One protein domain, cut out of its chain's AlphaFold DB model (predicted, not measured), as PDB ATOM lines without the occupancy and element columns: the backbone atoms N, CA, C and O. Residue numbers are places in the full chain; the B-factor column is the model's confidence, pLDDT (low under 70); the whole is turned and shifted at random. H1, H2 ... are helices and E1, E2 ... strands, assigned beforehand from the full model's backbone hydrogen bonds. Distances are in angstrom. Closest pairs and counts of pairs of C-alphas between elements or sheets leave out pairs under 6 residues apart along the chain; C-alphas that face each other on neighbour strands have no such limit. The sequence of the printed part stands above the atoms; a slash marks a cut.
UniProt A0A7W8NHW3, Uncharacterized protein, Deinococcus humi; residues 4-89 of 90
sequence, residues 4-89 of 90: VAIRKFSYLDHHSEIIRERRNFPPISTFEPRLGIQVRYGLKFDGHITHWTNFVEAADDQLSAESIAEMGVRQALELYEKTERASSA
ATOM      1  N   VAL A   4     165.606 140.949 138.544       92.62
ATOM      2  CA  VAL A   4     165.301 140.510 139.913       92.62
ATOM      3  C   VAL A   4     166.599 140.145 140.614       92.62
ATOM      4  O   VAL A   4     167.385 139.372 140.074       92.62
ATOM      5  N   ALA A   5     166.827 140.678 141.813       92.06
ATOM      6  CA  ALA A   5     167.915 140.212 142.665       92.06
ATOM      7  C   ALA A   5     167.583 138.799 143.165       92.06
ATOM      8  O   ALA A   5     166.536 138.593 143.776       92.06
ATOM      9  N   ILE A   6     168.447 137.828 142.880       93.44
ATOM     10  CA  ILE A   6     168.217 136.416 143.233       93.44
ATOM     11  C   ILE A   6     169.074 135.955 144.408       93.44
ATOM     12  O   ILE A   6     168.744 134.970 145.059       93.44
ATOM     13  N   ARG A   7     170.193 136.642 144.656       92.81
ATOM     14  CA  ARG A   7     171.138 136.319 145.719       92.81
ATOM     15  C   ARG A   7     171.842 137.592 146.154       92.81
ATOM     16  O   ARG A   7     172.231 138.393 145.309       92.81
ATOM     17  N   LYS A   8     172.015 137.758 147.459       94.44
ATOM     18  CA  LYS A   8     172.831 138.814 148.060       94.44
ATOM     19  C   LYS A   8     173.857 138.166 148.971       94.44
ATOM     20  O   LYS A   8     173.542 137.167 149.615       94.44
ATOM     21  N   PHE A   9     175.063 138.702 148.996       93.00
ATOM     22  CA  PHE A   9     176.130 138.235 149.865       93.00
ATOM     23  C   PHE A   9     177.098 139.373 150.169       93.00
ATOM     24  O   PHE A   9     177.169 140.352 149.427       93.00
ATOM     25  N   SER A  10     177.828 139.230 151.267       92.12
ATOM     26  CA  SER A  10     178.881 140.157 151.661       92.12
ATOM     27  C   SER A  10     180.188 139.395 151.805       92.12
ATOM     28  O   SER A  10     180.183 138.255 152.272       92.12
ATOM     29  N   TYR A  11     181.289 140.010 151.390       89.25
ATOM     30  CA  TYR A  11     182.623 139.438 151.518       89.25
ATOM     31  C   TYR A  11     183.657 140.559 151.639       89.25
ATOM     32  O   TYR A  11     183.647 141.466 150.812       89.25
ATOM     33  N   LEU A  12     184.520 140.494 152.662       90.81
ATOM     34  CA  LEU A  12     185.535 141.521 152.965       90.81
ATOM     35  C   LEU A  12     184.947 142.944 152.982       90.81
ATOM     36  O   LEU A  12     185.430 143.825 152.289       90.81
ATOM     37  N   ASP A  13     183.842 143.129 153.713       90.69
ATOM     38  CA  ASP A  13     183.092 144.395 153.831       90.69
ATOM     39  C   ASP A  13     182.472 144.947 152.532       90.69
ATOM     40  O   ASP A  13     181.817 145.988 152.550       90.69
ATOM     41  N   HIS A  14     182.562 144.207 151.426       90.38
ATOM     42  CA  HIS A  14     181.905 144.549 150.170       90.38
ATOM     43  C   HIS A  14     180.564 143.837 150.022       90.38
ATOM     44  O   HIS A  14     180.423 142.644 150.313       90.38
ATOM     45  N   HIS A  15     179.567 144.560 149.519       93.44
ATOM     46  CA  HIS A  15     178.233 144.028 149.265       93.44
ATOM     47  C   HIS A  15     178.080 143.632 147.800       93.44
ATOM     48  O   HIS A  15     178.212 144.450 146.893       93.44
ATOM     49  N   SER A  16     177.705 142.380 147.562       93.94
ATOM     50  CA  SER A  16     177.445 141.840 146.232       93.94
ATOM     51  C   SER A  16     176.002 141.358 146.091       93.94
ATOM     52  O   SER A  16     175.442 140.691 146.964       93.94
ATOM     53  N   GLU A  17     175.383 141.659 144.954       95.56
ATOM     54  CA  GLU A  17     174.066 141.162 144.566       95.56
ATOM     55  C   GLU A  17     174.143 140.522 143.176       95.56
ATOM     56  O   GLU A  17     174.671 141.108 142.232       95.56
ATOM     57  N   ILE A  18     173.564 139.330 143.030       94.44
ATOM     58  CA  ILE A  18     173.353 138.690 141.734       94.44
ATOM     59  C   ILE A  18     171.968 139.084 141.240       94.44
ATOM     60  O   ILE A  18     170.956 138.842 141.905       94.44
ATOM     61  N   ILE A  19     171.920 139.675 140.053       96.12
ATOM     62  CA  ILE A  19     170.697 140.107 139.386       96.12
ATOM     63  C   ILE A  19     170.428 139.161 138.222       96.12
ATOM     64  O   ILE A  19     171.286 138.971 137.374       96.12
ATOM     65  N   ARG A  20     169.222 138.605 138.132       94.69
ATOM     66  CA  ARG A  20     168.770 137.840 136.968       94.69
ATOM     67  C   ARG A  20     167.851 138.685 136.108       94.69
ATOM     68  O   ARG A  20     166.878 139.251 136.602       94.69
ATOM     69  N   GLU A  21     168.116 138.707 134.814       94.88
ATOM     70  CA  GLU A  21     167.229 139.277 133.808       94.88
ATOM     71  C   GLU A  21     166.690 138.156 132.927       94.88
ATOM     72  O   GLU A  21     167.456 137.334 132.431       94.88
ATOM     73  N   ARG A  22     165.367 138.113 132.750       92.00
ATOM     74  CA  ARG A  22     164.688 137.118 131.911       92.00
ATOM     75  C   ARG A  22     164.056 137.798 130.708       92.00
ATOM     76  O   ARG A  22     163.379 138.813 130.880       92.00
ATOM     77  N   ARG A  23     164.203 137.202 129.526       90.00
ATOM     78  CA  ARG A  23     163.496 137.605 128.308       90.00
ATOM     79  C   ARG A  23     163.035 136.402 127.490       90.00
ATOM     80  O   ARG A  23     163.527 135.302 127.689       90.00
ATOM     81  N   ASN A  24     162.096 136.604 126.575       87.31
ATOM     82  CA  ASN A  24     161.693 135.571 125.625       87.31
ATOM     83  C   ASN A  24     162.807 135.436 124.589       87.31
ATOM     84  O   ASN A  24     163.567 136.389 124.377       87.31
ATOM     85  N   PHE A  25     162.901 134.278 123.938       81.12
ATOM     86  CA  PHE A  25     163.793 134.181 122.789       81.12
ATOM     87  C   PHE A  25     163.443 135.245 121.750       81.12
ATOM     88  O   PHE A  25     162.261 135.533 121.532       81.12
ATOM     89  N   PRO A  26     164.460 135.810 121.081       73.00
ATOM     90  CA  PRO A  26     164.198 136.545 119.863       73.00
ATOM     91  C   PRO A  26     163.518 135.596 118.857       73.00
ATOM     92  O   PRO A  26     163.925 134.431 118.748       73.00
ATOM     93  N   PRO A  27     162.480 136.057 118.143       70.75
ATOM     94  CA  PRO A  27     161.878 135.267 117.075       70.75
ATOM     95  C   PRO A  27     162.940 134.942 116.010       70.75
ATOM     96  O   PRO A  27     163.775 135.793 115.705       70.75
ATOM     97  N   ILE A  28     162.926 133.723 115.451       70.50
ATOM     98  CA  ILE A  28     163.774 133.389 114.285       70.50
ATOM     99  C   ILE A  28     163.234 134.110 113.049       70.50
ATOM    100  O   ILE A  28     163.995 134.628 112.239       70.50
ATOM    101  N   SER A  29     161.906 134.140 112.920       72.88
ATOM    102  CA  SER A  29     161.183 134.832 111.863       72.88
ATOM    103  C   SER A  29     159.822 135.304 112.379       72.88
ATOM    104  O   SER A  29     159.357 134.870 113.435       72.88
ATOM    105  N   THR A  30     159.151 136.165 111.616       67.38
ATOM    106  CA  THR A  30     157.785 136.633 111.908       67.38
ATOM    107  C   THR A  30     156.761 135.492 111.962       67.38
ATOM    108  O   THR A  30     155.734 135.629 112.618       67.38
ATOM    109  N   PHE A  31     157.037 134.373 111.286       68.00
ATOM    110  CA  PHE A  31     156.106 133.251 111.121       68.00
ATOM    111  C   PHE A  31     156.412 132.061 112.038       68.00
ATOM    112  O   PHE A  31     155.576 131.175 112.181       68.00
ATOM    113  N   GLU A  32     157.572 132.062 112.698       59.03
ATOM    114  CA  GLU A  32     157.992 131.011 113.624       59.03
ATOM    115  C   GLU A  32     158.445 131.633 114.955       59.03
ATOM    116  O   GLU A  32     159.636 131.920 115.155       59.03
ATOM    117  N   PRO A  33     157.510 131.888 115.890       61.56
ATOM    118  CA  PRO A  33     157.877 132.327 117.225       61.56
ATOM    119  C   PRO A  33     158.671 131.217 117.924       61.56
ATOM    120  O   PRO A  33     158.179 130.104 118.108       61.56
ATOM    121  N   ARG A  34     159.899 131.524 118.361       66.31
ATOM    122  CA  ARG A  34     160.617 130.641 119.286       66.31
ATOM    123  C   ARG A  34     159.897 130.643 120.626       66.31
ATOM    124  O   ARG A  34     159.790 131.680 121.278       66.31
ATOM    125  N   LEU A  35     159.447 129.468 121.046       68.38
ATOM    126  CA  LEU A  35     158.978 129.247 122.405       68.38
ATOM    127  C   LEU A  35     160.196 129.013 123.301       68.38
ATOM    128  O   LEU A  35     160.955 128.076 123.087       68.38
ATOM    129  N   GLY A  36     160.390 129.878 124.294       79.88
ATOM    130  CA  GLY A  36     161.407 129.688 125.324       79.88
ATOM    131  C   GLY A  36     161.763 130.978 126.060       79.88
ATOM    132  O   GLY A  36     161.338 132.075 125.685       79.88
ATOM    133  N   ILE A  37     162.614 130.848 127.075       87.75
ATOM    134  CA  ILE A  37     163.116 131.962 127.883       87.75
ATOM    135  C   ILE A  37     164.641 131.958 127.830       87.75
ATOM    136  O   ILE A  37     165.274 130.936 128.083       87.75
ATOM    137  N   GLN A  38     165.220 133.121 127.549       91.62
ATOM    138  CA  GLN A  38     166.627 133.391 127.781       91.62
ATOM    139  C   GLN A  38     166.812 134.149 129.090       91.62
ATOM    140  O   GLN A  38     166.018 135.027 129.446       91.62
ATOM    141  N   VAL A  39     167.902 133.859 129.784       92.75
ATOM    142  CA  VAL A  39     168.285 134.553 131.008       92.75
ATOM    143  C   VAL A  39     169.722 135.034 130.922       92.75
ATOM    144  O   VAL A  39     170.547 134.436 130.239       92.75
ATOM    145  N   ARG A  40     170.024 136.126 131.613       94.81
ATOM    146  CA  ARG A  40     171.398 136.529 131.914       94.81
ATOM    147  C   ARG A  40     171.509 136.918 133.375       94.81
ATOM    148  O   ARG A  40     170.516 137.314 133.996       94.81
ATOM    149  N   TYR A  41     172.728 136.863 133.882       95.69
ATOM    150  CA  TYR A  41     173.052 137.218 135.249       95.69
ATOM    151  C   TYR A  41     173.956 138.443 135.265       95.69
ATOM    152  O   TYR A  41     174.788 138.624 134.383       95.69
ATOM    153  N   GLY A  42     173.762 139.315 136.242       95.62
ATOM    154  CA  GLY A  42     174.574 140.498 136.459       95.62
ATOM    155  C   GLY A  42     175.113 140.523 137.875       95.62
ATOM    156  O   GLY A  42     174.424 140.102 138.804       95.62
ATOM    157  N   LEU A  43     176.331 141.032 138.025       96.50
ATOM    158  CA  LEU A  43     176.927 141.324 139.320       96.50
ATOM    159  C   LEU A  43     176.691 142.794 139.643       96.50
ATOM    160  O   LEU A  43     177.063 143.673 138.863       96.50
ATOM    161  N   LYS A  44     176.097 143.059 140.800       96.38
ATOM    162  CA  LYS A  44     176.060 144.385 141.402       96.38
ATOM    163  C   LYS A  44     176.962 144.384 142.625       96.38
ATOM    164  O   LYS A  44     176.654 143.708 143.597       96.38
ATOM    165  N   PHE A  45     178.055 145.122 142.552       94.31
ATOM    166  CA  PHE A  45     179.079 145.226 143.580       94.31
ATOM    167  C   PHE A  45     179.035 146.640 144.168       94.31
ATOM    168  O   PHE A  45     179.015 147.614 143.415       94.31
ATOM    169  N   ASP A  46     178.904 146.754 145.488       92.81
ATOM    170  CA  ASP A  46     178.763 148.009 146.242       92.81
ATOM    171  C   ASP A  46     177.748 148.990 145.644       92.81
ATOM    172  O   ASP A  46     177.970 150.191 145.523       92.81
ATOM    173  N   GLY A  47     176.594 148.469 145.229       91.12
ATOM    174  CA  GLY A  47     175.522 149.296 144.676       91.12
ATOM    175  C   GLY A  47     175.585 149.507 143.160       91.12
ATOM    176  O   GLY A  47     174.572 149.897 142.574       91.12
ATOM    177  N   HIS A  48     176.693 149.166 142.501       93.25
ATOM    178  CA  HIS A  48     176.901 149.402 141.072       93.25
ATOM    179  C   HIS A  48     176.920 148.105 140.274       93.25
ATOM    180  O   HIS A  48     177.541 147.126 140.668       93.25
ATOM    181  N   ILE A  49     176.242 148.082 139.126       93.12
ATOM    182  CA  ILE A  49     176.304 146.926 138.230       93.12
ATOM    183  C   ILE A  49     177.652 146.951 137.518       93.12
ATOM    184  O   ILE A  49     177.904 147.857 136.727       93.12
ATOM    185  N   THR A  50     178.500 145.966 137.800       92.56
ATOM    186  CA  THR A  50     179.861 145.891 137.256       92.56
ATOM    187  C   THR A  50     179.942 144.956 136.057       92.56
ATOM    188  O   THR A  50     180.711 145.217 135.138       92.56
ATOM    189  N   HIS A  51     179.123 143.899 136.025       93.50
ATOM    190  CA  HIS A  51     179.196 142.866 134.993       93.50
ATOM    191  C   HIS A  51     177.829 142.309 134.603       93.50
ATOM    192  O   HIS A  51     176.894 142.291 135.404       93.50
ATOM    193  N   TRP A  52     177.753 141.794 133.374       95.00
ATOM    194  CA  TRP A  52     176.650 140.993 132.851       95.00
ATOM    195  C   TRP A  52     177.199 139.797 132.081       95.00
ATOM    196  O   TRP A  52     178.148 139.941 131.313       95.00
ATOM    197  N   THR A  53     176.561 138.642 132.226       92.81
ATOM    198  CA  THR A  53     176.764 137.512 131.321       92.81
ATOM    199  C   THR A  53     176.037 137.742 130.000       92.81
ATOM    200  O   THR A  53     175.137 138.584 129.876       92.81
ATOM    201  N   ASN A  54     176.378 136.913 129.017       91.62
ATOM    202  CA  ASN A  54     175.544 136.738 127.839       91.62
ATOM    203  C   ASN A  54     174.198 136.103 128.215       91.62
ATOM    204  O   ASN A  54     174.057 135.466 129.264       91.62
ATOM    205  N   PHE A  55     173.206 136.298 127.348       90.75
ATOM    206  CA  PHE A  55     171.938 135.587 127.450       90.75
ATOM    207  C   PHE A  55     172.127 134.127 127.038       90.75
ATOM    208  O   PHE A  55     172.629 133.860 125.947       90.75
ATOM    209  N   VAL A  56     171.673 133.213 127.888       89.38
ATOM    210  CA  VAL A  56     171.662 131.761 127.665       89.38
ATOM    211  C   VAL A  56     170.242 131.227 127.805       89.38
ATOM    212  O   VAL A  56     169.366 131.928 128.321       89.38
ATOM    213  N   GLU A  57     169.981 130.014 127.324       89.00
ATOM    214  CA  GLU A  57     168.690 129.363 127.552       89.00
ATOM    215  C   GLU A  57     168.476 129.137 129.053       89.00
ATOM    216  O   GLU A  57     169.409 128.797 129.775       89.00
ATOM    217  N   ALA A  58     167.247 129.321 129.541       85.44
ATOM    218  CA  ALA A  58     166.951 129.193 130.969       85.44
ATOM    219  C   ALA A  58     167.224 127.789 131.547       85.44
ATOM    220  O   ALA A  58     167.332 127.667 132.759       85.44
ATOM    221  N   ALA A  59     167.295 126.749 130.709       84.69
ATOM    222  CA  ALA A  59     167.608 125.386 131.135       84.69
ATOM    223  C   ALA A  59     169.111 125.163 131.401       84.69
ATOM    224  O   ALA A  59     169.457 124.281 132.179       84.69
ATOM    225  N   ASP A  60     169.981 125.994 130.817       83.88
ATOM    226  CA  ASP A  60     171.444 125.839 130.845       83.88
ATOM    227  C   ASP A  60     172.124 126.956 131.661       83.88
ATOM    228  O   ASP A  60     173.271 127.346 131.428       83.88
ATOM    229  N   ASP A  61     171.390 127.544 132.603       87.56
ATOM    230  CA  ASP A  61     171.723 128.840 133.185       87.56
ATOM    231  C   ASP A  61     172.571 128.774 134.470       87.56
ATOM    232  O   ASP A  61     173.106 129.797 134.914       87.56
ATOM    233  N   GLN A  62     172.753 127.570 135.023       86.81
ATOM    234  CA  GLN A  62     173.458 127.320 136.282       86.81
ATOM    235  C   GLN A  62     174.907 127.830 136.259       86.81
ATOM    236  O   GLN A  62     175.300 128.597 137.139       86.81
ATOM    237  N   LEU A  63     175.677 127.492 135.217       88.06
ATOM    238  CA  LEU A  63     177.079 127.918 135.087       88.06
ATOM    239  C   LEU A  63     177.216 129.445 135.033       88.06
ATOM    240  O   LEU A  63     178.165 130.015 135.569       88.06
ATOM    241  N   SER A  64     176.247 130.129 134.416       84.88
ATOM    242  CA  SER A  64     176.241 131.595 134.356       84.88
ATOM    243  C   SER A  64     175.984 132.216 135.731       84.88
ATOM    244  O   SER A  64     176.582 133.238 136.064       84.88
ATOM    245  N   ALA A  65     175.115 131.610 136.543       84.38
ATOM    246  CA  ALA A  65     174.846 132.075 137.900       84.38
ATOM    247  C   ALA A  65     176.051 131.869 138.835       84.38
ATOM    248  O   ALA A  65     176.385 132.767 139.612       84.38
ATOM    249  N   GLU A  66     176.710 130.711 138.745       89.69
ATOM    250  CA  GLU A  66     177.900 130.370 139.537       89.69
ATOM    251  C   GLU A  66     179.086 131.275 139.184       89.69
ATOM    252  O   GLU A  66     179.665 131.901 140.073       89.69
ATOM    253  N   SER A  67     179.357 131.464 137.889       90.62
ATOM    254  CA  SER A  67     180.436 132.340 137.413       90.62
ATOM    255  C   SER A  67     180.297 133.783 137.922       90.62
ATOM    256  O   SER A  67     181.276 134.400 138.340       90.62
ATOM    257  N   ILE A  68     179.074 134.329 137.964       91.38
ATOM    258  CA  ILE A  68     178.826 135.673 138.509       91.38
ATOM    259  C   ILE A  68     179.097 135.750 140.015       91.38
ATOM    260  O   ILE A  68     179.609 136.764 140.492       91.38
ATOM    261  N   ALA A  69     178.767 134.699 140.769       89.44
ATOM    262  CA  ALA A  69     179.056 134.648 142.199       89.44
ATOM    263  C   ALA A  69     180.570 134.653 142.458       89.44
ATOM    264  O   ALA A  69     181.051 135.437 143.277       89.44
ATOM    265  N   GLU A  70     181.318 133.829 141.719       92.00
ATOM    266  CA  GLU A  70     182.780 133.754 141.803       92.00
ATOM    267  C   GLU A  70     183.445 135.088 141.456       92.00
ATOM    268  O   GLU A  70     184.365 135.515 142.153       92.00
ATOM    269  N   MET A  71     182.949 135.799 140.437       90.94
ATOM    270  CA  MET A  71     183.455 137.136 140.111       90.94
ATOM    271  C   MET A  71     183.267 138.135 141.254       90.94
ATOM    272  O   MET A  71     184.163 138.939 141.493       90.94
ATOM    273  N   GLY A  72     182.142 138.091 141.977       86.12
ATOM    274  CA  GLY A  72     181.925 138.972 143.131       86.12
ATOM    275  C   GLY A  72     182.934 138.724 144.250       86.12
ATOM    276  O   GLY A  72     183.497 139.671 144.794       86.12
ATOM    277  N   VAL A  73     183.230 137.454 144.535       91.25
ATOM    278  CA  VAL A  73     184.286 137.081 145.492       91.25
ATOM    279  C   VAL A  73     185.654 137.563 145.005       91.25
ATOM    280  O   VAL A  73     186.404 138.161 145.774       91.25
ATOM    281  N   ARG A  74     185.967 137.364 143.720       91.69
ATOM    282  CA  ARG A  74     187.243 137.782 143.132       91.69
ATOM    283  C   ARG A  74     187.450 139.296 143.186       91.69
ATOM    284  O   ARG A  74     188.527 139.730 143.572       91.69
ATOM    285  N   GLN A  75     186.427 140.089 142.862       91.31
ATOM    286  CA  GLN A  75     186.510 141.552 142.933       91.31
ATOM    287  C   GLN A  75     186.802 142.045 144.355       91.31
ATOM    288  O   GLN A  75     187.641 142.925 144.535       91.31
ATOM    289  N   ALA A  76     186.158 141.458 145.366       88.19
ATOM    290  CA  ALA A  76     186.434 141.793 146.760       88.19
ATOM    291  C   ALA A  76     187.863 141.401 147.184       88.19
ATOM    292  O   ALA A  76     188.538 142.188 147.845       88.19
ATOM    293  N   LEU A  77     188.359 140.231 146.757       90.94
ATOM    294  CA  LEU A  77     189.746 139.811 147.011       90.94
ATOM    295  C   LEU A  77     190.767 140.771 146.385       90.94
ATOM    296  O   LEU A  77     191.705 141.191 147.053       90.94
ATOM    297  N   GLU A  78     190.572 141.152 145.123       90.94
ATOM    298  CA  GLU A  78     191.478 142.061 144.412       90.94
ATOM    299  C   GLU A  78     191.557 143.445 145.078       90.94
ATOM    300  O   GLU A  78     192.638 144.035 145.171       90.94
ATOM    301  N   LEU A  79     190.428 143.967 145.571       87.62
ATOM    302  CA  LEU A  79     190.385 145.235 146.305       87.62
ATOM    303  C   LEU A  79     191.083 145.140 147.664       87.62
ATOM    304  O   LEU A  79     191.837 146.047 148.029       87.62
ATOM    305  N   TYR A  80     190.879 144.036 148.381       88.75
ATOM    306  CA  TYR A  80     191.549 143.780 149.651       88.75
ATOM    307  C   TYR A  80     193.069 143.699 149.477       88.75
ATOM    308  O   TYR A  80     193.800 144.453 150.114       88.75
ATOM    309  N   GLU A  81     193.559 142.881 148.541       89.12
ATOM    310  CA  GLU A  81     194.998 142.752 148.272       89.12
ATOM    311  C   GLU A  81     195.640 144.084 147.872       89.12
ATOM    312  O   GLU A  81     196.761 144.392 148.282       89.12
ATOM    313  N   LYS A  82     194.938 144.897 147.076       85.44
ATOM    314  CA  LYS A  82     195.412 146.231 146.695       85.44
ATOM    315  C   LYS A  82     195.539 147.157 147.908       85.44
ATOM    316  O   LYS A  82     196.497 147.926 147.980       85.44
ATOM    317  N   THR A  83     194.593 147.075 148.839       82.12
ATOM    318  CA  THR A  83     194.568 147.888 150.061       82.12
ATOM    319  C   THR A  83     195.666 147.458 151.031       82.12
ATOM    320  O   THR A  83     196.436 148.300 151.486       82.12
ATOM    321  N   GLU A  84     195.834 146.154 151.253       80.75
ATOM    322  CA  GLU A  84     196.900 145.603 152.096       80.75
ATOM    323  C   GLU A  84     198.292 145.940 151.551       80.75
ATOM    324  O   GLU A  84     199.169 146.393 152.289       80.75
ATOM    325  N   ARG A  85     198.500 145.804 150.233       74.69
ATOM    326  CA  ARG A  85     199.769 146.200 149.602       74.69
ATOM    327  C   ARG A  85     200.058 147.685 149.794       74.69
ATOM    328  O   ARG A  85     201.197 148.033 150.097       74.69
ATOM    329  N   ALA A  86     199.050 148.545 149.652       68.50
ATOM    330  CA  ALA A  86     199.199 149.980 149.885       68.50
ATOM    331  C   ALA A  86     199.511 150.302 151.356       68.50
ATOM    332  O   ALA A  86     200.327 151.181 151.615       68.50
ATOM    333  N   SER A  87     198.924 149.567 152.306       67.19
ATOM    334  CA  SER A  87     199.190 149.742 153.739       67.19
ATOM    335  C   SER A  87     200.569 149.231 154.168       67.19
ATOM    336  O   SER A  87     201.128 149.756 155.123       67.19
ATOM    337  N   SER A  88     201.122 148.218 153.494       65.00
ATOM    338  CA  SER A  88     202.450 147.653 153.798       65.00
ATOM    339  C   SER A  88     203.636 148.446 153.226       65.00
ATOM    340  O   SER A  88     204.786 148.148 153.540       65.00
ATOM    341  N   ALA A  89     203.363 149.424 152.359       60.00
ATOM    342  CA  ALA A  89     204.368 150.263 151.702       60.00
ATOM    343  C   ALA A  89     204.511 151.665 152.333       60.00
ATOM    344  O   ALA A  89     205.296 152.470 151.826       60.00
TER     345      ALA A  89
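What this domain is: This is residues 4 to 89 of the 90 residues of an uncharacterized protein of Deinococcus humi (UniProt A0A7W8NHW3). A strongly twisted sheet of four strands, E1 to E4, has one long helix, H1, over one face and its other face bare. The whole is a rod: the free end of H1, residues 81 to 88, and Ala 89 stick out at one end, and the loop of residues 25 to 36 between E2 and E3 lies at the other. The printed part has 86 residues, along the chain E1, E2, E3, E4, H1; the sheet's order is E1 - E2 - E3 - E4, all antiparallel, and the class is mixed. It is loose, with a radius of gyration of the C-alphas of 17.0 A, and spans 65 by 20 by 20 A.

Where its parts are: E1, residues 4 to 11, begins at C-alpha 4 (165.301, 140.510, 139.913) and is 20.9 A long. E2, residues 14 to 24, measures 33.0 A. E3, residues 37 to 45, measures 26.0 A, and E4, residues 48 to 52, 11.8 A. H1, residues 62 to 88, runs 39.5 A to C-alpha 88 (202.450, 147.653, 153.798).

How they stand to each other: The strands form a meander, each the antiparallel neighbour of the one before. N 6 and O 18 join hairpin E1 and E2 within hydrogen-bond range at 2.9 A; N 19 and O 42 do so for hairpin E2 and E3 at 2.8 A, and N 45 and O 48 for hairpin E3 and E4 at 2.8 A. Edge strands E1 and E4 are apart. H1 is on the sheet, making two layers, a helix on one face of a sheet, at a height over the sheet of 7.7 A. It lies over E2 and E3, along the strands, at 24 degrees to E2 on the local plane. The closest C-alphas of E3 and H1, Leu 43 and Ile 68, are 6.0 A apart. In H1 every O i to N i+4 pair is within hydrogen-bond range.

The domain as a whole: The two C-alphas farthest apart, Phe 31 and Ala 89, are 65.3 A apart. The printed part has no cut. The link E2 to E3 is long, 12 residues. pLDDT is under 70 at residues 30 to 35 and 86 to 89.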